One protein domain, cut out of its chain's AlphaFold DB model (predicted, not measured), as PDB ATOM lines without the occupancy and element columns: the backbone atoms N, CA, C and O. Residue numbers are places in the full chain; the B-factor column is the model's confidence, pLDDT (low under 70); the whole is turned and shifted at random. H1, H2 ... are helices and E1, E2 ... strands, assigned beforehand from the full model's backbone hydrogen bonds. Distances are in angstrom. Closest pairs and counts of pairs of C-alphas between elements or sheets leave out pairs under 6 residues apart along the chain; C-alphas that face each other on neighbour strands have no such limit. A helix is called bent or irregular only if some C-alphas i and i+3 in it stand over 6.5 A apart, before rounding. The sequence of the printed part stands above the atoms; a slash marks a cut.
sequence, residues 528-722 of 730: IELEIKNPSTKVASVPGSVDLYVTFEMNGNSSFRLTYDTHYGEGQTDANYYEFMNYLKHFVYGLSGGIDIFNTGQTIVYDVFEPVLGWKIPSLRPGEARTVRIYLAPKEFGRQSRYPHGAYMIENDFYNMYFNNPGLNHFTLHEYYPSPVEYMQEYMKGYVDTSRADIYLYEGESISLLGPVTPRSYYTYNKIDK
ATOM      1  N   ILE A 528     106.407  77.064  53.543       83.44
ATOM      2  CA  ILE A 528     105.248  76.176  53.517       83.44
ATOM      3  C   ILE A 528     105.141  75.505  52.151       83.44
ATOM      4  O   ILE A 528     105.465  76.100  51.123       83.44
ATOM      5  N   GLU A 529     104.660  74.269  52.137       83.94
ATOM      6  CA  GLU A 529     104.154  73.638  50.925       83.94
ATOM      7  C   GLU A 529     102.638  73.790  50.910       83.94
ATOM      8  O   GLU A 529     101.939  73.281  51.788       83.94
ATOM      9  N   LEU A 530     102.131  74.497  49.911       85.25
ATOM     10  CA  LEU A 530     100.714  74.716  49.686       85.25
ATOM     11  C   LEU A 530     100.236  73.737  48.610       85.25
ATOM     12  O   LEU A 530     100.835  73.633  47.542       85.25
ATOM     13  N   GLU A 531      99.182  72.973  48.885       88.06
ATOM     14  CA  GLU A 531      98.502  72.175  47.867       88.06
ATOM     15  C   GLU A 531      97.343  72.987  47.297       88.06
ATOM     16  O   GLU A 531      96.483  73.449  48.046       88.06
ATOM     17  N   ILE A 532      97.332  73.135  45.974       89.69
ATOM     18  CA  ILE A 532      96.274  73.804  45.220       89.69
ATOM     19  C   ILE A 532      95.676  72.770  44.277       89.69
ATOM     20  O   ILE A 532      96.402  72.102  43.533       89.69
ATOM     21  N   LYS A 533      94.356  72.624  44.314       91.44
ATOM     22  CA  LYS A 533      93.639  71.605  43.556       91.44
ATOM     23  C   LYS A 533      92.399  72.186  42.901       91.44
ATOM     24  O   LYS A 533      91.628  72.880  43.542       91.44
ATOM     25  N   ASN A 534      92.145  71.828  41.650       92.25
ATOM     26  CA  ASN A 534      90.835  72.000  41.043       92.25
ATOM     27  C   ASN A 534      89.955  70.779  41.365       92.25
ATOM     28  O   ASN A 534      90.225  69.683  40.858       92.25
ATOM     29  N   PRO A 535      88.905  70.921  42.192       86.88
ATOM     30  CA  PRO A 535      88.021  69.807  42.521       86.88
ATOM     31  C   PRO A 535      87.144  69.374  41.338       86.88
ATOM     32  O   PRO A 535      86.682  68.232  41.307       86.88
ATOM     33  N   SER A 536      86.918  70.248  40.349       86.50
ATOM     34  CA  SER A 536      86.120  69.925  39.168       86.50
ATOM     35  C   SER A 536      86.933  69.150  38.143       86.50
ATOM     36  O   SER A 536      88.011  69.570  37.750       86.50
ATOM     37  N   THR A 537      86.380  68.053  37.628       88.06
ATOM     38  CA  THR A 537      86.964  67.259  36.531       88.06
ATOM     39  C   THR A 537      86.472  67.685  35.146       88.06
ATOM     40  O   THR A 537      86.849  67.072  34.148       88.06
ATOM     41  N   LYS A 538      85.644  68.737  35.061       86.38
ATOM     42  CA  LYS A 538      85.008  69.182  33.810       86.38
ATOM     43  C   LYS A 538      85.455  70.557  33.329       86.38
ATOM     44  O   LYS A 538      85.556  70.764  32.123       86.38
ATOM     45  N   VAL A 539      85.694  71.487  34.249       85.62
ATOM     46  CA  VAL A 539      86.014  72.888  33.941       85.62
ATOM     47  C   VAL A 539      87.302  73.311  34.626       85.62
ATOM     48  O   VAL A 539      87.692  72.731  35.639       85.62
ATOM     49  N   ALA A 540      87.980  74.301  34.049       86.94
ATOM     50  CA  ALA A 540      89.151  74.903  34.668       86.94
ATOM     51  C   ALA A 540      88.758  75.681  35.935       86.94
ATOM     52  O   ALA A 540      87.608  76.113  36.077       86.94
ATOM     53  N   SER A 541      89.709  75.854  36.851       89.56
ATOM     54  CA  SER A 541      89.503  76.706  38.014       89.56
ATOM     55  C   SER A 541      89.642  78.175  37.631       89.56
ATOM     56  O   SER A 541      90.353  78.519  36.682       89.56
ATOM     57  N   VAL A 542      89.009  79.062  38.388       87.25
ATOM     58  CA  VAL A 542      89.312  80.491  38.292       87.25
ATOM     59  C   VAL A 542      90.706  80.801  38.844       87.25
ATOM     60  O   VAL A 542      91.168  80.091  39.744       87.25
ATOM     61  N   PRO A 543      91.386  81.832  38.308       86.56
ATOM     62  CA  PRO A 543      92.571  82.382  38.945       86.56
ATOM     63  C   PRO A 543      92.190  83.134  40.224       86.56
ATOM     64  O   PRO A 543      91.041  83.543  40.406       86.56
ATOM     65  N   GLY A 544      93.164  83.339  41.102       86.56
ATOM     66  CA  GLY A 544      92.967  84.077  42.344       86.56
ATOM     67  C   GLY A 544      94.275  84.469  43.003       86.56
ATOM     68  O   GLY A 544      95.337  84.476  42.379       86.56
ATOM     69  N   SER A 545      94.207  84.782  44.286       85.12
ATOM     70  CA  SER A 545      95.381  85.011  45.115       85.12
ATOM     71  C   SER A 545      95.162  84.538  46.540       85.12
ATOM     72  O   SER A 545      94.026  84.384  46.978       85.12
ATOM     73  N   VAL A 546      96.249  84.348  47.276       84.88
ATOM     74  CA  VAL A 546      96.218  84.041  48.701       84.88
ATOM     75  C   VAL A 546      97.135  84.987  49.470       84.88
ATOM     76  O   VAL A 546      98.247  85.277  49.029       84.88
ATOM     77  N   ASP A 547      96.672  85.460  50.620       85.19
ATOM     78  CA  ASP A 547      97.528  86.070  51.630       85.19
ATOM     79  C   ASP A 547      97.881  85.010  52.674       85.19
ATOM     80  O   ASP A 547      97.012  84.265  53.133       85.19
ATOM     81  N   LEU A 548      99.144  84.958  53.076       85.50
ATOM     82  CA  LEU A 548      99.635  84.100  54.143       85.50
ATOM     83  C   LEU A 548     100.177  84.957  55.284       85.50
ATOM     84  O   LEU A 548     101.131  85.720  55.121       85.50
ATOM     85  N   TYR A 549      99.611  84.738  56.465       86.12
ATOM     86  CA  TYR A 549     100.078  85.312  57.718       86.12
ATOM     87  C   TYR A 549     100.625  84.209  58.612       86.12
ATOM     88  O   TYR A 549      99.977  83.177  58.806       86.12
ATOM     89  N   VAL A 550     101.802  84.449  59.184       86.94
ATOM     90  CA  VAL A 550     102.374  83.593  60.224       86.94
ATOM     91  C   VAL A 550     102.488  84.416  61.490       86.94
ATOM     92  O   VAL A 550     103.337  85.305  61.592       86.94
ATOM     93  N   THR A 551     101.590  84.149  62.429       89.06
ATOM     94  CA  THR A 551     101.382  84.983  63.609       89.06
ATOM     95  C   THR A 551     101.723  84.246  64.888       89.06
ATOM     96  O   THR A 551     101.496  83.048  65.004       89.06
ATOM     97  N   PHE A 552     102.232  84.979  65.870       89.69
ATOM     98  CA  PHE A 552     102.282  84.573  67.262       89.69
ATOM     99  C   PHE A 552     101.096  85.206  67.985       89.69
ATOM    100  O   PHE A 552     100.966  86.434  67.994       89.69
ATOM    101  N   GLU A 553     100.233  84.390  68.582       90.50
ATOM    102  CA  GLU A 553      99.040  84.860  69.282       90.50
ATOM    103  C   GLU A 553      99.093  84.485  70.761       90.50
ATOM    104  O   GLU A 553      99.263  83.320  71.113       90.50
ATOM    105  N   MET A 554      98.921  85.471  71.644       88.88
ATOM    106  CA  MET A 554      98.851  85.232  73.086       88.88
ATOM    107  C   MET A 554      97.727  86.016  73.753       88.88
ATOM    108  O   MET A 554      97.435  87.157  73.402       88.88
ATOM    109  N   ASN A 555      97.124  85.413  74.768       88.38
ATOM    110  CA  ASN A 555      96.120  86.019  75.638       88.38
ATOM    111  C   ASN A 555      96.456  85.746  77.112       88.38
ATOM    112  O   ASN A 555      97.402  85.020  77.415       88.38
ATOM    113  N   GLY A 556      95.658  86.287  78.036       82.75
ATOM    114  CA  GLY A 556      95.888  86.143  79.480       82.75
ATOM    115  C   GLY A 556      95.941  84.702  80.014       82.75
ATOM    116  O   GLY A 556      96.438  84.491  81.114       82.75
ATOM    117  N   ASN A 557      95.476  83.710  79.243       84.06
ATOM    118  CA  ASN A 557      95.504  82.289  79.609       84.06
ATOM    119  C   ASN A 557      96.653  81.511  78.938       84.06
ATOM    120  O   ASN A 557      96.798  80.309  79.159       84.06
ATOM    121  N   SER A 558      97.443  82.161  78.084       84.44
ATOM    122  CA  SER A 558      98.508  81.510  77.321       84.44
ATOM    123  C   SER A 558      99.705  81.190  78.217       84.44
ATOM    124  O   SER A 558     100.182  82.041  78.964       84.44
ATOM    125  N   SER A 559     100.214  79.960  78.131       83.19
ATOM    126  CA  SER A 559     101.461  79.555  78.790       83.19
ATOM    127  C   SER A 559     102.616  79.643  77.796       83.19
ATOM    128  O   SER A 559     102.526  79.076  76.711       83.19
ATOM    129  N   PHE A 560     103.695  80.333  78.167       83.75
ATOM    130  CA  PHE A 560     104.867  80.521  77.312       83.75
ATOM    131  C   PHE A 560     106.171  80.498  78.120       83.75
ATOM    132  O   PHE A 560     106.185  80.734  79.329       83.75
ATOM    133  N   ARG A 561     107.281  80.202  77.441       84.06
ATOM    134  CA  ARG A 561     108.646  80.176  77.972       84.06
ATOM    135  C   ARG A 561     109.476  81.258  77.295       84.06
ATOM    136  O   ARG A 561     109.526  81.307  76.072       84.06
ATOM    137  N   LEU A 562     110.172  82.074  78.082       86.12
ATOM    138  CA  LEU A 562     111.137  83.041  77.564       86.12
ATOM    139  C   LEU A 562     112.567  82.631  77.914       86.12
ATOM    140  O   LEU A 562     112.828  82.171  79.026       86.12
ATOM    141  N   THR A 563     113.486  82.839  76.978       81.06
ATOM    142  CA  THR A 563     114.937  82.807  77.188       81.06
ATOM    143  C   THR A 563     115.523  84.162  76.817       81.06
ATOM    144  O   THR A 563     115.045  84.824  75.895       81.06
ATOM    145  N   TYR A 564     116.542  84.593  77.551       79.88
ATOM    146  CA  TYR A 564     117.244  85.841  77.285       79.88
ATOM    147  C   TYR A 564     118.729  85.644  77.577       79.88
ATOM    148  O   TYR A 564     119.078  85.280  78.700       79.88
ATOM    149  N   ASP A 565     119.572  85.873  76.573       68.38
ATOM    150  CA  ASP A 565     121.022  85.789  76.722       68.38
ATOM    151  C   ASP A 565     121.548  87.058  77.399       68.38
ATOM    152  O   ASP A 565     121.394  88.173  76.898       68.38
ATOM    153  N   THR A 566     122.136  86.888  78.582       62.84
ATOM    154  CA  THR A 566     122.692  87.982  79.386       62.84
ATOM    155  C   THR A 566     124.169  88.176  79.069       62.84
ATOM    156  O   THR A 566     124.912  87.202  78.960       62.84
ATOM    157  N   HIS A 567     124.636  89.424  79.024       60.78
ATOM    158  CA  HIS A 567     126.043  89.742  78.738       60.78
ATOM    159  C   HIS A 567     126.986  89.540  79.943       60.78
ATOM    160  O   HIS A 567     128.189  89.788  79.837       60.78
ATOM    161  N   TYR A 568     126.468  89.120  81.102       59.03
ATOM    162  CA  TYR A 568     127.257  88.905  82.315       59.03
ATOM    163  C   TYR A 568     127.707  87.444  82.458       59.03
ATOM    164  O   TYR A 568     126.953  86.510  82.190       59.03
ATOM    165  N   GLY A 569     128.947  87.254  82.918       49.19
ATOM    166  CA  GLY A 569     129.534  85.930  83.139       49.19
ATOM    167  C   GLY A 569     128.856  85.126  84.257       49.19
ATOM    168  O   GLY A 569     128.150  85.672  85.111       49.19
ATOM    169  N   GLU A 570     129.102  83.812  84.267       47.00
ATOM    170  CA  GLU A 570     128.594  82.891  85.291       47.00
ATOM    171  C   GLU A 570     128.898  83.403  86.715       47.00
ATOM    172  O   GLU A 570     130.049  83.656  87.072       47.00
ATOM    173  N   GLY A 571     127.852  83.561  87.540       55.28
ATOM    174  CA  GLY A 571     127.955  83.970  88.950       55.28
ATOM    175  C   GLY A 571     127.362  85.342  89.309       55.28
ATOM    176  O   GLY A 571     127.253  85.645  90.495       55.28
ATOM    177  N   GLN A 572     126.927  86.155  88.338       58.72
ATOM    178  CA  GLN A 572     126.270  87.455  88.585       58.72
ATOM    179  C   GLN A 572     124.733  87.360  88.515       58.72
ATOM    180  O   GLN A 572     124.082  87.922  87.637       58.72
ATOM    181  N   THR A 573     124.143  86.624  89.463       63.72
ATOM    182  CA  THR A 573     122.719  86.230  89.446       63.72
ATOM    183  C   THR A 573     121.736  87.399  89.487       63.72
ATOM    184  O   THR A 573     120.709  87.350  88.811       63.72
ATOM    185  N   ASP A 574     122.045  88.456  90.241       71.38
ATOM    186  CA  ASP A 574     121.111  89.571  90.444       71.38
ATOM    187  C   ASP A 574     121.002  90.449  89.190       71.38
ATOM    188  O   ASP A 574     119.900  90.806  88.779       71.38
ATOM    189  N   ALA A 575     122.131  90.744  88.534       71.44
ATOM    190  CA  ALA A 575     122.156  91.508  87.284       71.44
ATOM    191  C   ALA A 575     121.431  90.758  86.151       71.44
ATOM    192  O   ALA A 575     120.592  91.344  85.466       71.44
ATOM    193  N   ASN A 576     121.663  89.444  86.042       73.44
ATOM    194  CA  ASN A 576     120.977  88.577  85.079       73.44
ATOM    195  C   ASN A 576     119.458  88.555  85.291       73.44
ATOM    196  O   ASN A 576     118.690  88.602  84.330       73.44
ATOM    197  N   TYR A 577     119.011  88.535  86.551       78.81
ATOM    198  CA  TYR A 577     117.589  88.590  86.881       78.81
ATOM    199  C   TYR A 577     116.947  89.925  86.476       78.81
ATOM    200  O   TYR A 577     115.854  89.935  85.910       78.81
ATOM    201  N   TYR A 578     117.614  91.060  86.720       82.06
ATOM    202  CA  TYR A 578     117.087  92.373  86.333       82.06
ATOM    203  C   TYR A 578     116.961  92.540  84.812       82.06
ATOM    204  O   TYR A 578     115.938  93.054  84.352       82.06
ATOM    205  N   GLU A 579     117.944  92.084  84.030       82.38
ATOM    206  CA  GLU A 579     117.853  92.106  82.563       82.38
ATOM    207  C   GLU A 579     116.711  91.226  82.053       82.38
ATOM    208  O   GLU A 579     115.891  91.689  81.259       82.38
ATOM    209  N   PHE A 580     116.577  90.007  82.586       83.75
ATOM    210  CA  PHE A 580     115.466  89.126  82.236       83.75
ATOM    211  C   PHE A 580     114.104  89.752  82.567       83.75
ATOM    212  O   PHE A 580     113.184  89.695  81.756       83.75
ATOM    213  N   MET A 581     113.956  90.396  83.729       86.06
ATOM    214  CA  MET A 581     112.699  91.056  84.105       86.06
ATOM    215  C   MET A 581     112.373  92.265  83.219       86.06
ATOM    216  O   MET A 581     111.197  92.536  82.960       86.06
ATOM    217  N   ASN A 582     113.386  92.993  82.742       87.88
ATOM    218  CA  ASN A 582     113.196  94.058  81.759       87.88
ATOM    219  C   ASN A 582     112.767  93.485  80.405       87.88
ATOM    220  O   ASN A 582     111.822  93.999  79.805       87.88
ATOM    221  N   TYR A 583     113.389  92.388  79.973       89.12
ATOM    222  CA  TYR A 583     113.000  91.681  78.759       89.12
ATOM    223  C   TYR A 583     111.575  91.115  78.842       89.12
ATOM    224  O   TYR A 583     110.779  91.306  77.928       89.12
ATOM    225  N   LEU A 584     111.197  90.502  79.965       87.88
ATOM    226  CA  LEU A 584     109.839  90.012  80.199       87.88
ATOM    227  C   LEU A 584     108.808  91.143  80.073       87.88
ATOM    228  O   LEU A 584     107.778  90.974  79.421       87.88
ATOM    229  N   LYS A 585     109.085  92.313  80.662       87.75
ATOM    230  CA  LYS A 585     108.217  93.496  80.530       87.75
ATOM    231  C   LYS A 585     108.133  93.981  79.085       87.75
ATOM    232  O   LYS A 585     107.040  94.320  78.631       87.75
ATOM    233  N   HIS A 586     109.261  94.006  78.377       88.31
ATOM    234  CA  HIS A 586     109.317  94.329  76.952       88.31
ATOM    235  C   HIS A 586     108.442  93.375  76.132       88.31
ATOM    236  O   HIS A 586     107.554  93.836  75.422       88.31
ATOM    237  N   PHE A 587     108.599  92.063  76.305       87.75
ATOM    238  CA  PHE A 587     107.870  91.055  75.537       87.75
ATOM    239  C   PHE A 587     106.356  91.071  75.804       87.75
ATOM    240  O   PHE A 587     105.549  91.029  74.876       87.75
ATOM    241  N   VAL A 588     105.956  91.146  77.080       84.94
ATOM    242  CA  VAL A 588     104.543  91.033  77.488       84.94
ATOM    243  C   VAL A 588     103.767  92.332  77.263       84.94
ATOM    244  O   VAL A 588     102.628  92.292  76.801       84.94
ATOM    245  N   TYR A 589     104.371  93.483  77.574       85.50
ATOM    246  CA  TYR A 589     103.685  94.781  77.552       85.50
ATOM    247  C   TYR A 589     104.301  95.764  76.558       85.50
ATOM    248  O   TYR A 589     103.579  96.516  75.908       85.50
ATOM    249  N   GLY A 590     105.630  95.784  76.442       87.50
ATOM    250  CA  GLY A 590     106.346  96.729  75.586       87.50
ATOM    251  C   GLY A 590     105.972  96.578  74.117       87.50
ATOM    252  O   GLY A 590     105.550  97.546  73.490       87.50
ATOM    253  N   LEU A 591     106.051  95.362  73.580       87.25
ATOM    254  CA  LEU A 591     105.771  95.070  72.175       87.25
ATOM    255  C   LEU A 591     104.328  95.407  71.764       87.25
ATOM    256  O   LEU A 591     104.102  95.796  70.620       87.25
ATOM    257  N   SER A 592     103.356  95.331  72.675       87.19
ATOM    258  CA  SER A 592     101.945  95.624  72.388       87.19
ATOM    259  C   SER A 592     101.561  97.089  72.592       87.19
ATOM    260  O   SER A 592     100.418  97.471  72.351       87.19
ATOM    261  N   GLY A 593     102.498  97.924  73.052       86.25
ATOM    262  CA  GLY A 593     102.221  99.313  73.413       86.25
ATOM    263  C   GLY A 593     101.437  99.452  74.720       86.25
ATOM    264  O   GLY A 593     100.709 100.427  74.898       86.25
ATOM    265  N   GLY A 594     101.572  98.484  75.633       83.81
ATOM    266  CA  GLY A 594     100.971  98.511  76.967       83.81
ATOM    267  C   GLY A 594      99.620  97.805  77.086       83.81
ATOM    268  O   GLY A 594      98.896  98.063  78.048       83.81
ATOM    269  N   ILE A 595      99.259  96.926  76.144       84.19
ATOM    270  CA  ILE A 595      98.035  96.119  76.260       84.19
ATOM    271  C   ILE A 595      98.198  95.108  77.398       84.19
ATOM    272  O   ILE A 595      99.112  94.285  77.389       84.19
ATOM    273  N   ASP A 596      97.273  95.145  78.356       82.12
ATOM    274  CA  ASP A 596      97.227  94.207  79.477       82.12
ATOM    275  C   ASP A 596      96.302  93.020  79.174       82.12
ATOM    276  O   ASP A 596      95.098  93.040  79.450       82.12
ATOM    277  N   ILE A 597      96.867  91.966  78.585       78.81
ATOM    278  CA  ILE A 597      96.128  90.751  78.198       78.81
ATOM    279  C   ILE A 597      95.550  89.966  79.376       78.81
ATOM    280  O   ILE A 597      94.594  89.215  79.180       78.81
ATOM    281  N   PHE A 598      96.085  90.136  80.588       78.56
ATOM    282  CA  PHE A 598      95.622  89.396  81.765       78.56
ATOM    283  C   PHE A 598      94.304  89.947  82.307       78.56
ATOM    284  O   PHE A 598      93.470  89.183  82.782       78.56
ATOM    285  N   ASN A 599      94.093  91.261  82.192       78.19
ATOM    286  CA  ASN A 599      92.900  91.926  82.719       78.19
ATOM    287  C   ASN A 599      91.841  92.234  81.649       78.19
ATOM    288  O   ASN A 599      90.665  92.372  81.974       78.19
ATOM    289  N   THR A 600      92.232  92.345  80.376       76.12
ATOM    290  CA  THR A 600      91.314  92.744  79.290       76.12
ATOM    291  C   THR A 600      90.691  91.572  78.532       76.12
ATOM    292  O   THR A 600      89.711  91.769  77.817       76.12
ATOM    293  N   GLY A 601      91.259  90.364  78.642       74.56
ATOM    294  CA  GLY A 601      90.858  89.207  77.832       74.56
ATOM    295  C   GLY A 601      91.184  89.341  76.335       74.56
ATOM    296  O   GLY A 601      90.738  88.519  75.537       74.56
ATOM    297  N   GLN A 602      91.942  90.369  75.938       82.62
ATOM    298  CA  GLN A 602      92.366  90.568  74.554       82.62
ATOM    299  C   GLN A 602      93.426  89.539  74.138       82.62
ATOM    300  O   GLN A 602      94.190  89.037  74.963       82.62
ATOM    301  N   THR A 603      93.473  89.241  72.838       86.81
ATOM    302  CA  THR A 603      94.554  88.458  72.226       86.81
ATOM    303  C   THR A 603      95.487  89.413  71.497       86.81
ATOM    304  O   THR A 603      95.054  90.176  70.632       86.81
ATOM    305  N   ILE A 604      96.760  89.391  71.873       88.06
ATOM    306  CA  ILE A 604      97.831  90.074  71.159       88.06
ATOM    307  C   ILE A 604      98.256  89.203  69.980       88.06
ATOM    308  O   ILE A 604      98.367  87.988  70.125       88.06
ATOM    309  N   VAL A 605      98.520  89.838  68.841       88.81
ATOM    310  CA  VAL A 605      98.958  89.185  67.605       88.81
ATOM    311  C   VAL A 605     100.233  89.865  67.118       88.81
ATOM    312  O   VAL A 605     100.231  91.074  66.880       88.81
ATOM    313  N   TYR A 606     101.304  89.097  66.934       87.38
ATOM    314  CA  TYR A 606     102.540  89.560  66.302       87.38
ATOM    315  C   TYR A 606     102.799  88.790  65.017       87.38
ATOM    316  O   TYR A 606     102.624  87.577  64.980       87.38
ATOM    317  N   ASP A 607     103.232  89.483  63.967       85.00
ATOM    318  CA  ASP A 607     103.660  88.848  62.723       85.00
ATOM    319  C   ASP A 607     105.096  88.330  62.907       85.00
ATOM    320  O   ASP A 607     106.021  89.114  63.117       85.00
ATOM    321  N   VAL A 608     105.270  87.006  62.878       83.81
ATOM    322  CA  VAL A 608     106.569  86.339  63.089       83.81
ATOM    323  C   VAL A 608     107.417  86.414  61.822       83.81
ATOM    324  O   VAL A 608     108.617  86.677  61.868       83.81
ATOM    325  N   PHE A 609     106.768  86.218  60.678       81.81
ATOM    326  CA  PHE A 609     107.344  86.428  59.356       81.81
ATOM    327  C   PHE A 609     106.660  87.627  58.694       81.81
ATOM    328  O   PHE A 609     105.532  87.980  59.048       81.81
ATOM    329  N   GLU A 610     107.330  88.256  57.729       81.06
ATOM    330  CA  GLU A 610     106.678  89.226  56.852       81.06
ATOM    331  C   GLU A 610     105.481  88.554  56.152       81.06
ATOM    332  O   GLU A 610     105.647  87.472  55.575       81.06
ATOM    333  N   PRO A 611     104.274  89.151  56.209       83.25
ATOM    334  CA  PRO A 611     103.111  88.599  55.530       83.25
ATOM    335  C   PRO A 611     103.365  88.460  54.030       83.25
ATOM    336  O   PRO A 611     103.821  89.402  53.379       83.25
ATOM    337  N   VAL A 612     103.024  87.302  53.468       81.00
ATOM    338  CA  VAL A 612     103.042  87.114  52.014       81.00
ATOM    339  C   VAL A 612     101.682  87.554  51.501       81.00
ATOM    340  O   VAL A 612     100.681  86.918  51.809       81.00
ATOM    341  N   LEU A 613     101.635  88.655  50.758       81.12
ATOM    342  CA  LEU A 613     100.383  89.261  50.305       81.12
ATOM    343  C   LEU A 613     100.205  89.088  48.798       81.12
ATOM    344  O   LEU A 613     101.153  89.255  48.030       81.12
ATOM    345  N   GLY A 614      98.978  88.794  48.372       76.88
ATOM    346  CA  GLY A 614      98.584  88.726  46.970       76.88
ATOM    347  C   GLY A 614      99.281  87.618  46.182       76.88
ATOM    348  O   GLY A 614      99.469  87.765  44.973       76.88
ATOM    349  N   TRP A 615      99.672  86.522  46.838       79.00
ATOM    350  CA  TRP A 615     100.356  85.405  46.194       79.00
ATOM    351  C   TRP A 615      99.442  84.781  45.139       79.00
ATOM    352  O   TRP A 615      98.379  84.255  45.462       79.00
ATOM    353  N   LYS A 616      99.805  84.898  43.861       81.81
ATOM    354  CA  LYS A 616      98.909  84.574  42.742       81.81
ATOM    355  C   LYS A 616      98.702  83.076  42.593       81.81
ATOM    356  O   LYS A 616      99.679  82.342  42.629       81.81
ATOM    357  N   ILE A 617      97.459  82.660  42.353       86.12
ATOM    358  CA  ILE A 617      97.032  81.297  42.014       86.12
ATOM    359  C   ILE A 617      96.593  81.286  40.537       86.12
ATOM    360  O   ILE A 617      95.622  81.971  40.200       86.12
ATOM    361  N   PRO A 618      97.265  80.535  39.643       83.62
ATOM    362  CA  PRO A 618      96.875  80.444  38.242       83.62
ATOM    363  C   PRO A 618      95.609  79.598  38.061       83.62
ATOM    364  O   PRO A 618      95.201  78.837  38.940       83.62
ATOM    365  N   SER A 619      95.004  79.696  36.878       85.19
ATOM    366  CA  SER A 619      93.895  78.819  36.494       85.19
ATOM    367  C   SER A 619      94.390  77.378  36.326       85.19
ATOM    368  O   SER A 619      95.306  77.114  35.545       85.19
ATOM    369  N   LEU A 620      93.775  76.440  37.045       87.62
ATOM    370  CA  LEU A 620      94.114  75.019  37.021       87.62
ATOM    371  C   LEU A 620      93.211  74.246  36.064       87.62
ATOM    372  O   LEU A 620      92.011  74.505  35.954       87.62
ATOM    373  N   ARG A 621      93.754  73.220  35.415       87.19
ATOM    374  CA  ARG A 621      92.988  72.323  34.542       87.19
ATOM    375  C   ARG A 621      91.991  71.483  35.343       87.19
ATOM    376  O   ARG A 621      92.122  71.356  36.562       87.19
ATOM    377  N   PRO A 622      91.000  70.868  34.678       89.81
ATOM    378  CA  PRO A 622      90.065  69.993  35.365       89.81
ATOM    379  C   PRO A 622      90.776  68.823  36.067       89.81
ATOM    380  O   PRO A 622      91.520  68.071  35.439       89.81
ATOM    381  N   GLY A 623      90.540  68.672  37.369       87.00
ATOM    382  CA  GLY A 623      91.101  67.627  38.227       87.00
ATOM    383  C   GLY A 623      92.578  67.805  38.579       87.00
ATOM    384  O   GLY A 623      93.160  66.919  39.206       87.00
ATOM    385  N   GLU A 624      93.202  68.909  38.169       88.94
ATOM    386  CA  GLU A 624      94.612  69.166  38.429       88.94
ATOM    387  C   GLU A 624      94.869  69.454  39.911       88.94
ATOM    388  O   GLU A 624      94.137  70.210  40.546       88.94
ATOM    389  N   ALA A 625      95.937  68.871  40.454       88.69
ATOM    390  CA  ALA A 625      96.441  69.155  41.789       88.69
ATOM    391  C   ALA A 625      97.949  69.376  41.721       88.69
ATOM    392  O   ALA A 625      98.654  68.668  40.999       88.69
ATOM    393  N   ARG A 626      98.447  70.336  42.493       84.56
ATOM    394  CA  ARG A 626      99.868  70.678  42.539       84.56
ATOM    395  C   ARG A 626     100.286  71.135  43.921       84.56
ATOM    396  O   ARG A 626      99.466  71.580  44.720       84.56
ATOM    397  N   THR A 627     101.578  71.019  44.191       84.19
ATOM    398  CA  THR A 627     102.201  71.522  45.412       84.19
ATOM    399  C   THR A 627     103.172  72.633  45.040       84.19
ATOM    400  O   THR A 627     103.993  72.448  44.148       84.19
ATOM    401  N   VAL A 628     103.064  73.767  45.721       78.94
ATOM    402  CA  VAL A 628     103.878  74.972  45.510       78.94
ATOM    403  C   VAL A 628     104.542  75.370  46.824       78.94
ATOM    404  O   VAL A 628     103.977  75.146  47.895       78.94
ATOM    405  N   ARG A 629     105.753  75.923  46.756       80.44
ATOM    406  CA  ARG A 629     106.511  76.364  47.934       80.44
ATOM    407  C   ARG A 629     106.395  77.872  48.095       80.44
ATOM    408  O   ARG A 629     106.626  78.603  47.140       80.44
ATOM    409  N   ILE A 630     106.061  78.315  49.303       77.00
ATOM    410  CA  ILE A 630     106.054  79.732  49.676       77.00
ATOM    411  C   ILE A 630     107.088  79.924  50.777       77.00
ATOM    412  O   ILE A 630     106.926  79.390  51.878       77.00
ATOM    413  N   TYR A 631     108.157  80.657  50.468       75.56
ATOM    414  CA  TYR A 631     109.210  80.985  51.425       75.56
ATOM    415  C   TYR A 631     108.785  82.143  52.322       75.56
ATOM    416  O   TYR A 631     108.044  83.035  51.913       75.56
ATOM    417  N   LEU A 632     109.244  82.109  53.570       76.75
ATOM    418  CA  LEU A 632     108.887  83.079  54.594       76.75
ATOM    419  C   LEU A 632     110.123  83.883  54.982       76.75
ATOM    420  O   LEU A 632     111.146  83.318  55.378       76.75
ATOM    421  N   ALA A 633     110.011  85.204  54.900       74.00
ATOM    422  CA  ALA A 633     111.046  86.122  55.351       74.00
ATOM    423  C   ALA A 633     110.826  86.456  56.836       74.00
ATOM    424  O   ALA A 633     109.723  86.881  57.187       74.00
ATOM    425  N   PRO A 634     111.812  86.243  57.728       72.44
ATOM    426  CA  PRO A 634     111.701  86.670  59.120       72.44
ATOM    427  C   PRO A 634     111.385  88.163  59.198       72.44
ATOM    428  O   PRO A 634     111.882  88.950  58.391       72.44
ATOM    429  N   LYS A 635     110.553  88.558  60.162       71.94
ATOM    430  CA  LYS A 635     110.243  89.970  60.382       71.94
ATOM    431  C   LYS A 635     111.523  90.726  60.775       71.94
ATOM    432  O   LYS A 635     112.198  90.329  61.722       71.94
ATOM    433  N   GLU A 636     111.861  91.801  60.054       64.56
ATOM    434  CA  GLU A 636     113.101  92.563  60.281       64.56
ATOM    435  C   GLU A 636     113.176  93.148  61.702       64.56
ATOM    436  O   GLU A 636     112.243  93.805  62.180       64.56
ATOM    437  N   PHE A 637     114.325  92.957  62.358       65.69
ATOM    438  CA  PHE A 637     114.619  93.532  63.670       65.69
ATOM    439  C   PHE A 637     114.679  95.063  63.604       65.69
ATOM    440  O   PHE A 637     115.119  95.645  62.614       65.69
ATOM    441  N   GLY A 638     114.234  95.741  64.665       60.22
ATOM    442  CA  GLY A 638     114.232  97.207  64.715       60.22
ATOM    443  C   GLY A 638     113.072  97.881  63.969       60.22
ATOM    444  O   GLY A 638     113.023  99.109  63.916       60.22
ATOM    445  N   ARG A 639     112.104  97.122  63.434       64.19
ATOM    446  CA  ARG A 639     110.817  97.666  62.964       64.19
ATOM    447  C   ARG A 639     109.795  97.745  64.097       64.19
ATOM    448  O   ARG A 639     109.844  96.964  65.051       64.19
ATOM    449  N   GLN A 640     108.897  98.732  64.018       61.00
ATOM    450  CA  GLN A 640     107.784  98.836  64.965       61.00
ATOM    451  C   GLN A 640     106.938  97.565  64.885       61.00
ATOM    452  O   GLN A 640     106.753  97.000  63.802       61.00
ATOM    453  N   SER A 641     106.437  97.117  66.033       66.19
ATOM    454  CA  SER A 641     105.496  96.005  66.073       66.19
ATOM    455  C   SER A 641     104.205  96.361  65.317       66.19
ATOM    456  O   SER A 641     103.982  97.504  64.911       66.19
ATOM    457  N   ARG A 642     103.295  95.388  65.172       78.75
ATOM    458  CA  ARG A 642     101.928  95.622  64.667       78.75
ATOM    459  C   ARG A 642     101.199  96.755  65.421       78.75
ATOM    460  O   ARG A 642     100.232  97.317  64.910       78.75
ATOM    461  N   TYR A 643     101.656  97.099  66.624       83.94
ATOM    462  CA  TYR A 643     101.086  98.128  67.476       83.94
ATOM    463  C   TYR A 643     101.854  99.448  67.299       83.94
ATOM    464  O   TYR A 643     103.031  99.512  67.644       83.94
ATOM    465  N   PRO A 644     101.202 100.536  66.841       78.88
ATOM    466  CA  PRO A 644     101.876 101.810  66.543       78.88
ATOM    467  C   PRO A 644     102.642 102.448  67.714       78.88
ATOM    468  O   PRO A 644     103.544 103.253  67.502       78.88
ATOM    469  N   HIS A 645     102.272 102.110  68.953       82.94
ATOM    470  CA  HIS A 645     102.928 102.578  70.181       82.94
ATOM    471  C   HIS A 645     103.776 101.486  70.855       82.94
ATOM    472  O   HIS A 645     104.209 101.659  71.993       82.94
ATOM    473  N   GLY A 646     103.963 100.347  70.189       83.56
ATOM    474  CA  GLY A 646     104.753  99.230  70.680       83.56
ATOM    475  C   GLY A 646     106.253  99.478  70.565       83.56
ATOM    476  O   GLY A 646     106.725 100.241  69.720       83.56
ATOM    477  N   ALA A 647     107.008  98.807  71.428       85.75
ATOM    478  CA  ALA A 647     108.455  98.742  71.336       85.75
ATOM    479  C   ALA A 647     108.897  98.034  70.042       85.75
ATOM    480  O   ALA A 647     108.164  97.227  69.465       85.75
ATOM    481  N   TYR A 648     110.112  98.344  69.593       83.31
ATOM    482  CA  TYR A 648     110.735  97.681  68.451       83.31
ATOM    483  C   TYR A 648     111.018  96.214  68.760       83.31
ATOM    484  O   TYR A 648     111.468  95.891  69.858       83.31
ATOM    485  N   MET A 649     110.790  95.341  67.782       81.56
ATOM    486  CA  MET A 649     111.099  93.922  67.933       81.56
ATOM    487  C   MET A 649     112.616  93.695  67.891       81.56
ATOM    488  O   MET A 649     113.298  94.217  67.001       81.56
ATOM    489  N   ILE A 650     113.133  92.917  68.843       81.44
ATOM    490  CA  ILE A 650     114.542  92.513  68.920       81.44
ATOM    491  C   ILE A 650     114.717  91.032  68.574       81.44
ATOM    492  O   ILE A 650     113.749  90.276  68.508       81.44
ATOM    493  N   GLU A 651     115.962  90.602  68.379       76.94
ATOM    494  CA  GLU A 651     116.294  89.226  67.996       76.94
ATOM    495  C   GLU A 651     115.693  88.178  68.945       76.94
ATOM    496  O   GLU A 651     114.988  87.267  68.503       76.94
ATOM    497  N   ASN A 652     115.850  88.370  70.258       83.19
ATOM    498  CA  ASN A 652     115.293  87.466  71.267       83.19
ATOM    499  C   ASN A 652     113.767  87.323  71.157       83.19
ATOM    500  O   ASN A 652     113.243  86.255  71.473       83.19
ATOM    501  N   ASP A 653     113.042  88.352  70.700       86.31
ATOM    502  CA  ASP A 653     111.586  88.279  70.528       86.31
ATOM    503  C   ASP A 653     111.214  87.257  69.464       86.31
ATOM    504  O   ASP A 653     110.358  86.408  69.710       86.31
ATOM    505  N   PHE A 654     111.908  87.274  68.322       83.00
ATOM    506  CA  PHE A 654     111.693  86.293  67.263       83.00
ATOM    507  C   PHE A 654     111.983  84.876  67.764       83.00
ATOM    508  O   PHE A 654     111.144  83.990  67.605       83.00
ATOM    509  N   TYR A 655     113.125  84.652  68.426       81.50
ATOM    510  CA  TYR A 655     113.468  83.323  68.947       81.50
ATOM    511  C   TYR A 655     112.445  82.816  69.963       81.50
ATOM    512  O   TYR A 655     112.019  81.656  69.905       81.50
ATOM    513  N   ASN A 656     111.994  83.695  70.857       86.38
ATOM    514  CA  ASN A 656     110.990  83.344  71.844       86.38
ATOM    515  C   ASN A 656     109.630  83.055  71.211       86.38
ATOM    516  O   ASN A 656     109.018  82.042  71.546       86.38
ATOM    517  N   MET A 657     109.166  83.884  70.277       86.81
ATOM    518  CA  MET A 657     107.901  83.651  69.581       86.81
ATOM    519  C   MET A 657     107.955  82.364  68.762       86.81
ATOM    520  O   MET A 657     107.074  81.518  68.883       86.81
ATOM    521  N   TYR A 658     109.003  82.180  67.965       83.81
ATOM    522  CA  TYR A 658     109.021  81.182  66.907       83.81
ATOM    523  C   TYR A 658     109.603  79.818  67.325       83.81
ATOM    524  O   TYR A 658     109.054  78.779  66.933       83.81
ATOM    525  N   PHE A 659     110.679  79.779  68.121       80.88
ATOM    526  CA  PHE A 659     111.328  78.524  68.542       80.88
ATOM    527  C   PHE A 659     110.902  78.060  69.931       80.88
ATOM    528  O   PHE A 659     110.590  76.883  70.094       80.88
ATOM    529  N   ASN A 660     110.848  78.959  70.918       84.12
ATOM    530  CA  ASN A 660     110.554  78.555  72.299       84.12
ATOM    531  C   ASN A 660     109.065  78.322  72.559       84.12
ATOM    532  O   ASN A 660     108.716  77.567  73.467       84.12
ATOM    533  N   ASN A 661     108.192  78.945  71.763       85.44
ATOM    534  CA  ASN A 661     106.741  78.888  71.941       85.44
ATOM    535  C   ASN A 661     105.999  78.465  70.664       85.44
ATOM    536  O   ASN A 661     105.068  79.147  70.227       85.44
ATOM    537  N   PRO A 662     106.353  77.316  70.056       78.56
ATOM    538  CA  PRO A 662     105.798  76.908  68.771       78.56
ATOM    539  C   PRO A 662     104.273  76.733  68.815       78.56
ATOM    540  O   PRO A 662     103.618  77.012  67.820       78.56
ATOM    541  N   GLY A 663     103.702  76.353  69.964       80.44
ATOM    542  CA  GLY A 663     102.255  76.155  70.139       80.44
ATOM    543  C   GLY A 663     101.403  77.430  70.120       80.44
ATOM    544  O   GLY A 663     100.183  77.327  70.141       80.44
ATOM    545  N   LEU A 664     102.024  78.610  70.081       86.62
ATOM    546  CA  LEU A 664     101.342  79.901  69.936       86.62
ATOM    547  C   LEU A 664     101.516  80.493  68.527       86.62
ATOM    548  O   LEU A 664     101.130  81.633  68.289       86.62
ATOM    549  N   ASN A 665     102.128  79.741  67.602       85.94
ATOM    550  CA  ASN A 665     102.302  80.159  66.214       85.94
ATOM    551  C   ASN A 665     101.186  79.592  65.337       85.94
ATOM    552  O   ASN A 665     100.939  78.381  65.341       85.94
ATOM    553  N   HIS A 666     100.596  80.445  64.510       85.38
ATOM    554  CA  HIS A 666      99.493  80.100  63.631       85.38
ATOM    555  C   HIS A 666      99.785  80.509  62.191       85.38
ATOM    556  O   HIS A 666     100.252  81.614  61.925       85.38
ATOM    557  N   PHE A 667      99.464  79.616  61.260       85.00
ATOM    558  CA  PHE A 667      99.501  79.881  59.828       85.00
ATOM    559  C   PHE A 667      98.076  80.128  59.361       85.00
ATOM    560  O   PHE A 667      97.225  79.252  59.520       85.00
ATOM    561  N   THR A 668      97.821  81.307  58.802       84.25
ATOM    562  CA  THR A 668      96.497  81.709  58.321       84.25
ATOM    563  C   THR A 668      96.567  82.049  56.842       84.25
ATOM    564  O   THR A 668      97.343  82.919  56.446       84.25
ATOM    565  N   LEU A 669      95.744  81.370  56.043       82.88
ATOM    566  CA  LEU A 669      95.534  81.680  54.629       82.88
ATOM    567  C   LEU A 669      94.246  82.488  54.449       82.88
ATOM    568  O   LEU A 669      93.220  82.134  55.032       82.88
ATOM    569  N   HIS A 670      94.302  83.523  53.615       82.38
ATOM    570  CA  HIS A 670      93.135  84.248  53.118       82.38
ATOM    571  C   HIS A 670      93.116  84.172  51.599       82.38
ATOM    572  O   HIS A 670      93.983  84.741  50.944       82.38
ATOM    573  N   GLU A 671      92.146  83.462  51.037       81.69
ATOM    574  CA  GLU A 671      92.006  83.317  49.590       81.69
ATOM    575  C   GLU A 671      91.104  84.414  49.010       81.69
ATOM    576  O   GLU A 671      90.136  84.854  49.631       81.69
ATOM    577  N   TYR A 672      91.420  84.846  47.794       84.44
ATOM    578  CA  TYR A 672      90.669  85.844  47.048       84.44
ATOM    579  C   TYR A 672      90.472  85.347  45.619       84.44
ATOM    580  O   TYR A 672      91.426  85.222  44.850       84.44
ATOM    581  N   TYR A 673      89.216  85.093  45.264       85.12
ATOM    582  CA  TYR A 673      88.797  84.744  43.909       85.12
ATOM    583  C   TYR A 673      87.807  85.793  43.401       85.12
ATOM    584  O   TYR A 673      87.030  86.321  44.207       85.12
ATOM    585  N   PRO A 674      87.800  86.087  42.089       82.06
ATOM    586  CA  PRO A 674      86.797  86.965  41.505       82.06
ATOM    587  C   PRO A 674      85.398  86.388  41.740       82.06
ATOM    588  O   PRO A 674      85.207  85.170  41.777       82.06
ATOM    589  N   SER A 675      84.389  87.243  41.867       79.56
ATOM    590  CA  SER A 675      82.998  86.797  41.777       79.56
ATOM    591  C   SER A 675      82.703  86.246  40.376       79.56
ATOM    592  O   SER A 675      83.379  86.619  39.414       79.56
ATOM    593  N   PRO A 676      81.661  85.411  40.199       79.69
ATOM    594  CA  PRO A 676      81.279  84.926  38.875       79.69
ATOM    595  C   PRO A 676      81.101  86.039  37.833       79.69
ATOM    596  O   PRO A 676      81.466  85.868  36.672       79.69
ATOM    597  N   VAL A 677      80.581  87.201  38.245       76.25
ATOM    598  CA  VAL A 677      80.394  88.366  37.367       76.25
ATOM    599  C   VAL A 677      81.726  89.012  36.994       76.25
ATOM    600  O   VAL A 677      81.957  89.258  35.811       76.25
ATOM    601  N   GLU A 678      82.608  89.247  37.966       78.94
ATOM    602  CA  GLU A 678      83.953  89.791  37.715       78.94
ATOM    603  C   GLU A 678      84.761  88.848  36.820       78.94
ATOM    604  O   GLU A 678      85.347  89.287  35.835       78.94
ATOM    605  N   TYR A 679      84.698  87.537  37.069       79.06
ATOM    606  CA  TYR A 679      85.386  86.541  36.252       79.06
ATOM    607  C   TYR A 679      84.923  86.568  34.789       79.06
ATOM    608  O   TYR A 679      85.741  86.574  33.864       79.06
ATOM    609  N   MET A 680      83.609  86.639  34.564       74.69
ATOM    610  CA  MET A 680      83.031  86.774  33.225       74.69
ATOM    611  C   MET A 680      83.467  88.075  32.526       74.69
ATOM    612  O   MET A 680      83.693  88.074  31.316       74.69
ATOM    613  N   GLN A 681      83.601  89.180  33.262       73.12
ATOM    614  CA  GLN A 681      84.006  90.475  32.704       73.12
ATOM    615  C   GLN A 681      85.504  90.539  32.378       73.12
ATOM    616  O   GLN A 681      85.877  91.006  31.300       73.12
ATOM    617  N   GLU A 682      86.354  90.066  33.285       70.25
ATOM    618  CA  GLU A 682      87.809  90.187  33.178       70.25
ATOM    619  C   GLU A 682      88.421  89.124  32.257       70.25
ATOM    620  O   GLU A 682      89.271  89.445  31.419       70.25
ATOM    621  N   TYR A 683      87.955  87.873  32.354       66.38
ATOM    622  CA  TYR A 683      88.636  86.721  31.752       66.38
ATOM    623  C   TYR A 683      87.893  86.096  30.564       66.38
ATOM    624  O   TYR A 683      88.516  85.398  29.767       66.38
ATOM    625  N   MET A 684      86.592  86.360  30.377       65.44
ATOM    626  CA  MET A 684      85.813  85.803  29.251       65.44
ATOM    627  C   MET A 684      85.600  86.777  28.073       65.44
ATOM    628  O   MET A 684      84.776  86.492  27.208       65.44
ATOM    629  N   LYS A 685      86.343  87.900  28.028       54.19
ATOM    630  CA  LYS A 685      86.292  89.011  27.042       54.19
ATOM    631  C   LYS A 685      85.370  88.789  25.825       54.19
ATOM    632  O   LYS A 685      85.796  88.372  24.750       54.19
ATOM    633  N   GLY A 686      84.109  89.176  26.003       51.66
ATOM    634  CA  GLY A 686      83.066  89.270  24.981       51.66
ATOM    635  C   GLY A 686      81.722  89.453  25.680       51.66
ATOM    636  O   GLY A 686      81.382  88.609  26.493       51.66
ATOM    637  N   TYR A 687      81.016  90.566  25.429       48.84
ATOM    638  CA  TYR A 687      79.771  90.997  26.099       48.84
ATOM    639  C   TYR A 687      78.969  89.855  26.744       48.84
ATOM    640  O   TYR A 687      78.150  89.204  26.091       48.84
ATOM    641  N   VAL A 688      79.204  89.621  28.035       57.03
ATOM    642  CA  VAL A 688      78.424  88.655  28.798       57.03
ATOM    643  C   VAL A 688      77.154  89.361  29.245       57.03
ATOM    644  O   VAL A 688      77.199  90.339  29.990       57.03
ATOM    645  N   ASP A 689      76.021  88.909  28.718       60.41
ATOM    646  CA  ASP A 689      74.697  89.413  29.063       60.41
ATOM    647  C   ASP A 689      74.349  89.012  30.503       60.41
ATOM    648  O   ASP A 689      73.803  87.938  30.753       60.41
ATOM    649  N   THR A 690      74.690  89.882  31.455       61.41
ATOM    650  CA  THR A 690      74.446  89.665  32.885       61.41
ATOM    651  C   THR A 690      72.964  89.738  33.263       61.41
ATOM    652  O   THR A 690      72.628  89.409  34.396       61.41
ATOM    653  N   SER A 691      72.058  90.077  32.334       62.25
ATOM    654  CA  SER A 691      70.608  90.141  32.584       62.25
ATOM    655  C   SER A 691      69.902  88.778  32.569       62.25
ATOM    656  O   SER A 691      68.699  88.691  32.823       62.25
ATOM    657  N   ARG A 692      70.627  87.695  32.262       65.44
ATOM    658  CA  ARG A 692      70.045  86.357  32.075       65.44
ATOM    659  C   ARG A 692      69.629  85.663  33.358       65.44
ATOM    660  O   ARG A 692      68.744  84.808  33.286       65.44
ATOM    661  N   ALA A 693      70.229  86.005  34.488       67.94
ATOM    662  CA  ALA A 693      69.978  85.385  35.779       67.94
ATOM    663  C   ALA A 693      70.059  86.427  36.897       67.94
ATOM    664  O   ALA A 693      70.763  87.427  36.772       67.94
ATOM    665  N   ASP A 694      69.349  86.161  37.991       67.06
ATOM    666  CA  ASP A 694      69.394  86.984  39.202       67.06
ATOM    667  C   ASP A 694      70.640  86.654  40.042       67.06
ATOM    668  O   ASP A 694      71.136  87.495  40.788       67.06
ATOM    669  N   ILE A 695      71.146  85.417  39.930       74.00
ATOM    670  CA  ILE A 695      72.304  84.909  40.672       74.00
ATOM    671  C   ILE A 695      73.196  84.090  39.732       74.00
ATOM    672  O   ILE A 695      72.718  83.180  39.055       74.00
ATOM    673  N   TYR A 696      74.498  84.371  39.746       76.31
ATOM    674  CA  TYR A 696      75.522  83.569  39.073       76.31
ATOM    675  C   TYR A 696      76.357  82.822  40.108       76.31
ATOM    676  O   TYR A 696      76.722  83.408  41.125       76.31
ATOM    677  N   LEU A 697      76.667  81.553  39.841       81.00
ATOM    678  CA  LEU A 697      77.471  80.685  40.709       81.00
ATOM    679  C   LEU A 697      78.543  79.941  39.902       81.00
ATOM    680  O   LEU A 697      78.330  79.625  38.730       81.00
ATOM    681  N   TYR A 698      79.671  79.619  40.530       82.19
ATOM    682  CA  TYR A 698      80.652  78.679  39.987       82.19
ATOM    683  C   TYR A 698      80.119  77.242  39.997       82.19
ATOM    684  O   TYR A 698      79.238  76.873  40.781       82.19
ATOM    685  N   GLU A 699      80.653  76.394  39.114       77.94
ATOM    686  CA  GLU A 699      80.278  74.981  39.069       77.94
ATOM    687  C   GLU A 699      80.646  74.288  40.392       77.94
ATOM    688  O   GLU A 699      81.792  74.329  40.834       77.94
ATOM    689  N   GLY A 700      79.663  73.631  41.016       69.25
ATOM    690  CA  GLY A 700      79.826  72.948  42.305       69.25
ATOM    691  C   GLY A 700      79.361  73.757  43.520       69.25
ATOM    692  O   GLY A 700      79.281  73.202  44.612       69.25
ATOM    693  N   GLU A 701      78.988  75.026  43.346       71.12
ATOM    694  CA  GLU A 701      78.440  75.831  44.434       71.12
ATOM    695  C   GLU A 701      76.948  75.587  44.696       71.12
ATOM    696  O   GLU A 701      76.143  75.341  43.791       71.12
ATOM    697  N   SER A 702      76.559  75.723  45.965       62.56
ATOM    698  CA  SER A 702      75.169  75.635  46.416       62.56
ATOM    699  C   SER A 702      74.751  76.896  47.166       62.56
ATOM    700  O   SER A 702      75.488  77.377  48.028       62.56
ATOM    701  N   ILE A 703      73.534  77.379  46.912       60.97
ATOM    702  CA  ILE A 703      72.925  78.464  47.684       60.97
ATOM    703  C   ILE A 703      72.168  77.904  48.897       60.97
ATOM    704  O   ILE A 703      71.373  76.973  48.770       60.97
ATOM    705  N   SER A 704      72.394  78.481  50.080       50.97
ATOM    706  CA  SER A 704      71.530  78.256  51.244       50.97
ATOM    707  C   SER A 704      70.440  79.324  51.257       50.97
ATOM    708  O   SER A 704      70.735  80.506  51.402       50.97
ATOM    709  N   LEU A 705      69.178  78.912  51.124       46.66
ATOM    710  CA  LEU A 705      68.009  79.806  51.111       46.66
ATOM    711  C   LEU A 705      67.685  80.430  52.487       46.66
ATOM    712  O   LEU A 705      66.699  81.149  52.613       46.66
ATOM    713  N   LEU A 706      68.486  80.148  53.522       41.75
ATOM    714  CA  LEU A 706      68.258  80.578  54.910       41.75
ATOM    715  C   LEU A 706      69.262  81.639  55.408       41.75
ATOM    716  O   LEU A 706      69.294  81.921  56.604       41.75
ATOM    717  N   GLY A 707      70.079  82.238  54.533       36.69
ATOM    718  CA  GLY A 707      71.067  83.256  54.919       36.69
ATOM    719  C   GLY A 707      71.174  84.425  53.930       36.69
ATOM    720  O   GLY A 707      70.760  84.287  52.779       36.69
ATOM    721  N   PRO A 708      71.712  85.587  54.355       30.25
ATOM    722  CA  PRO A 708      71.916  86.726  53.467       30.25
ATOM    723  C   PRO A 708      72.882  86.356  52.335       30.25
ATOM    724  O   PRO A 708      73.998  85.896  52.574       30.25
ATOM    725  N   VAL A 709      72.438  86.577  51.098       38.66
ATOM    726  CA  VAL A 709      73.254  86.479  49.884       38.66
ATOM    727  C   VAL A 709      74.096  87.751  49.797       38.66
ATOM    728  O   VAL A 709      73.720  88.722  49.146       38.66
ATOM    729  N   THR A 710      75.206  87.797  50.529       32.62
ATOM    730  CA  THR A 710      76.263  88.777  50.262       32.62
ATOM    731  C   THR A 710      77.156  88.263  49.130       32.62
ATOM    732  O   THR A 710      77.347  87.048  49.021       32.62
ATOM    733  N   PRO A 711      77.711  89.151  48.279       35.03
ATOM    734  CA  PRO A 711      78.711  88.766  47.291       35.03
ATOM    735  C   PRO A 711      79.909  88.214  48.062       35.03
ATOM    736  O   PRO A 711      80.642  88.962  48.710       35.03
ATOM    737  N   ARG A 712      80.050  86.889  48.093       42.72
ATOM    738  CA  ARG A 712      81.188  86.242  48.736       42.72
ATOM    739  C   ARG A 712      82.415  86.534  47.880       42.72
ATOM    740  O   ARG A 712      82.619  85.896  46.858       42.72
ATOM    741  N   SER A 713      83.262  87.450  48.338       36.84
ATOM    742  CA  SER A 713      84.689  87.133  48.320       36.84
ATOM    743  C   SER A 713      84.826  85.835  49.120       36.84
ATOM    744  O   SER A 713      84.322  85.735  50.243       36.84
ATOM    745  N   TYR A 714      85.376  84.796  48.500       45.59
ATOM    746  CA  TYR A 714      85.547  83.489  49.127       45.59
ATOM    747  C   TYR A 714      86.644  83.561  50.183       45.59
ATOM    748  O   TYR A 714      87.766  83.149  49.943       45.59
ATOM    749  N   TYR A 715      86.319  84.076  51.366       40.28
ATOM    750  CA  TYR A 715      87.199  83.964  52.521       40.28
ATOM    751  C   TYR A 715      87.116  82.539  53.065       40.28
ATOM    752  O   TYR A 715      86.275  82.220  53.907       40.28
ATOM    753  N   THR A 716      87.970  81.654  52.572       43.12
ATOM    754  CA  THR A 716      88.295  80.408  53.264       43.12
ATOM    755  C   THR A 716      89.321  80.725  54.345       43.12
ATOM    756  O   THR A 716      90.358  81.333  54.096       43.12
ATOM    757  N   TYR A 717      88.991  80.359  55.583       44.06
ATOM    758  CA  TYR A 717      89.857  80.529  56.744       44.06
ATOM    759  C   TYR A 717      90.472  79.177  57.085       44.06
ATOM    760  O   TYR A 717      89.824  78.330  57.700       44.06
ATOM    761  N   ASN A 718      91.718  78.970  56.672       50.66
ATOM    762  CA  ASN A 718      92.510  77.817  57.085       50.66
ATOM    763  C   ASN A 718      93.547  78.297  58.101       50.66
ATOM    764  O   ASN A 718      94.620  78.759  57.718       50.66
ATOM    765  N   LYS A 719      93.198  78.212  59.391       52.81
ATOM    766  CA  LYS A 719      94.138  78.403  60.499       52.81
ATOM    767  C   LYS A 719      94.661  77.047  60.942       52.81
ATOM    768  O   LYS A 719      93.889  76.194  61.374       52.81
ATOM    769  N   ILE A 720      95.966  76.852  60.810       58.12
ATOM    770  CA  ILE A 720      96.650  75.638  61.249       58.12
ATOM    771  C   ILE A 720      97.712  76.049  62.264       58.12
ATOM    772  O   ILE A 720      98.513  76.952  62.007       58.12
ATOM    773  N   ASP A 721      97.706  75.399  63.424       59.25
ATOM    774  CA  ASP A 721      98.762  75.564  64.420       59.25
ATOM    775  C   ASP A 721     100.077  75.024  63.858       59.25
ATOM    776  O   ASP A 721     100.088  74.015  63.143       59.25
ATOM    777  N   LYS A 722     101.202  75.666  64.186       53.50
ATOM    778  CA  LYS A 722     102.522  75.151  63.806       53.50
ATOM    779  C   LYS A 722     102.626  73.681  64.247       53.50
ATOM    780  O   LYS A 722     102.513  73.413  65.446       53.50
TER     781      LYS A 722
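This is residues 528 to 722 of the 730 residues of an uncharacterized protein of Tissierellia bacterium (UniProt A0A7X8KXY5). The model is a long, loose rod: a narrow, strongly twisted sheet of E2, E3, E4, E6 and E8 spans its mid-length, with H1, H2 and H3 toward one end and H4 with the short strand E7 at the other. H3 lies across one face of that sheet, E1 and E5 form a separate two-stranded ribbon, and residues 569 to 574, beside and in the first turn of H1, stick out. The printed part has 195 residues with four named helices and eight named strands in the order E1 E2 H1 H2 E3 E4 E5 H3 E6 H4 E7 E8; the class is mixed, helices and strands, and under half of the residues, 92, are in named elements. The large sheet is branched and its neighbour pairs are antiparallel. The whole is loose, with a radius of gyration of the C-alphas of 23.1 A and spans of 79 by 34 by 25 A.

E1, residues 528 to 533, and E5, residues 625 to 632, are antiparallel neighbours at 153 degrees, with N 530 and O 628 2.8 A apart. E2, residues 544 to 554, has three antiparallel neighbours in staggered pairing. E3, residues 604 to 607, and E4, residues 612 to 617, lie on one side of E2, beside residues 550 to 554 and 544 to 548; N 552 and O 606 are 2.8 A apart, and N 546 and O 615 are 2.8 A apart. E6, residues 665 to 672, lies on the other side, with N 547 and O 670 2.8 A apart. E8, residues 717 to 721, is an edge strand antiparallel to E6 at 162 degrees, with N 667 and O 720 2.9 A apart. H3, residues 651 to 660, is on this sheet at a height of 10.9 A, over E3 and, only just, over E2 and E6 with 3 C-alphas each. It runs across the strands, at 82 degrees to E3 on the local plane. The closest C-alphas of H3 and E2 are those of Met 657 and Phe 552, 6.1 A apart. H1, residues 573 to 590, is close to but not clearly touching H3, about perpendicular at 82 degrees; the closest C-alphas are those of Phe 587 and Asp 653, 6.8 A apart. H1 and H2, residues 597 to 600, are not on the sheet. H4, residues 676 to 683, is not on it either; its closest C-alpha to E7, residues 695 to 698, is that of Pro 676, 5.9 A from that of Tyr 696. E7 pairs with no named strand. Every O i to N i+4 pair is within hydrogen-bond range in H1 and H4, 5 of 6 are in H3, and H2 is too short for such a pair.

E1 begins at C-alpha 528 (105.248, 76.176, 53.517) and is 16.0 A long. E2 is 31.3 A long and ends at C-alpha 554 (98.851, 85.232, 73.086). H1 measures 23.9 A, H2 5.3 A, E3 10.3 A, E4 13.0 A and E5 22.6 A. H3 measures 12.9 A and is neither bent nor irregular, but only just: C-alphas 657 and 660 are 6.4 A apart. E6 measures 23.1 A, while H4 and E7 measure 10.4 A each. E8 is 12.8 A long and ends at C-alpha 721 (98.762, 75.564, 64.420).

The two C-alphas farthest apart are those of Gly 571 and Arg 692, at 81.2 A. The printed part has no cut. The long links are E2 to H1, E5 to H3, H4 to E7 and E7 to E8. The mean pLDDT of the printed part is 75.9; residues 565 to 573, 636 to 641, 683 to 694, 700 and 702 to 722 are under 70.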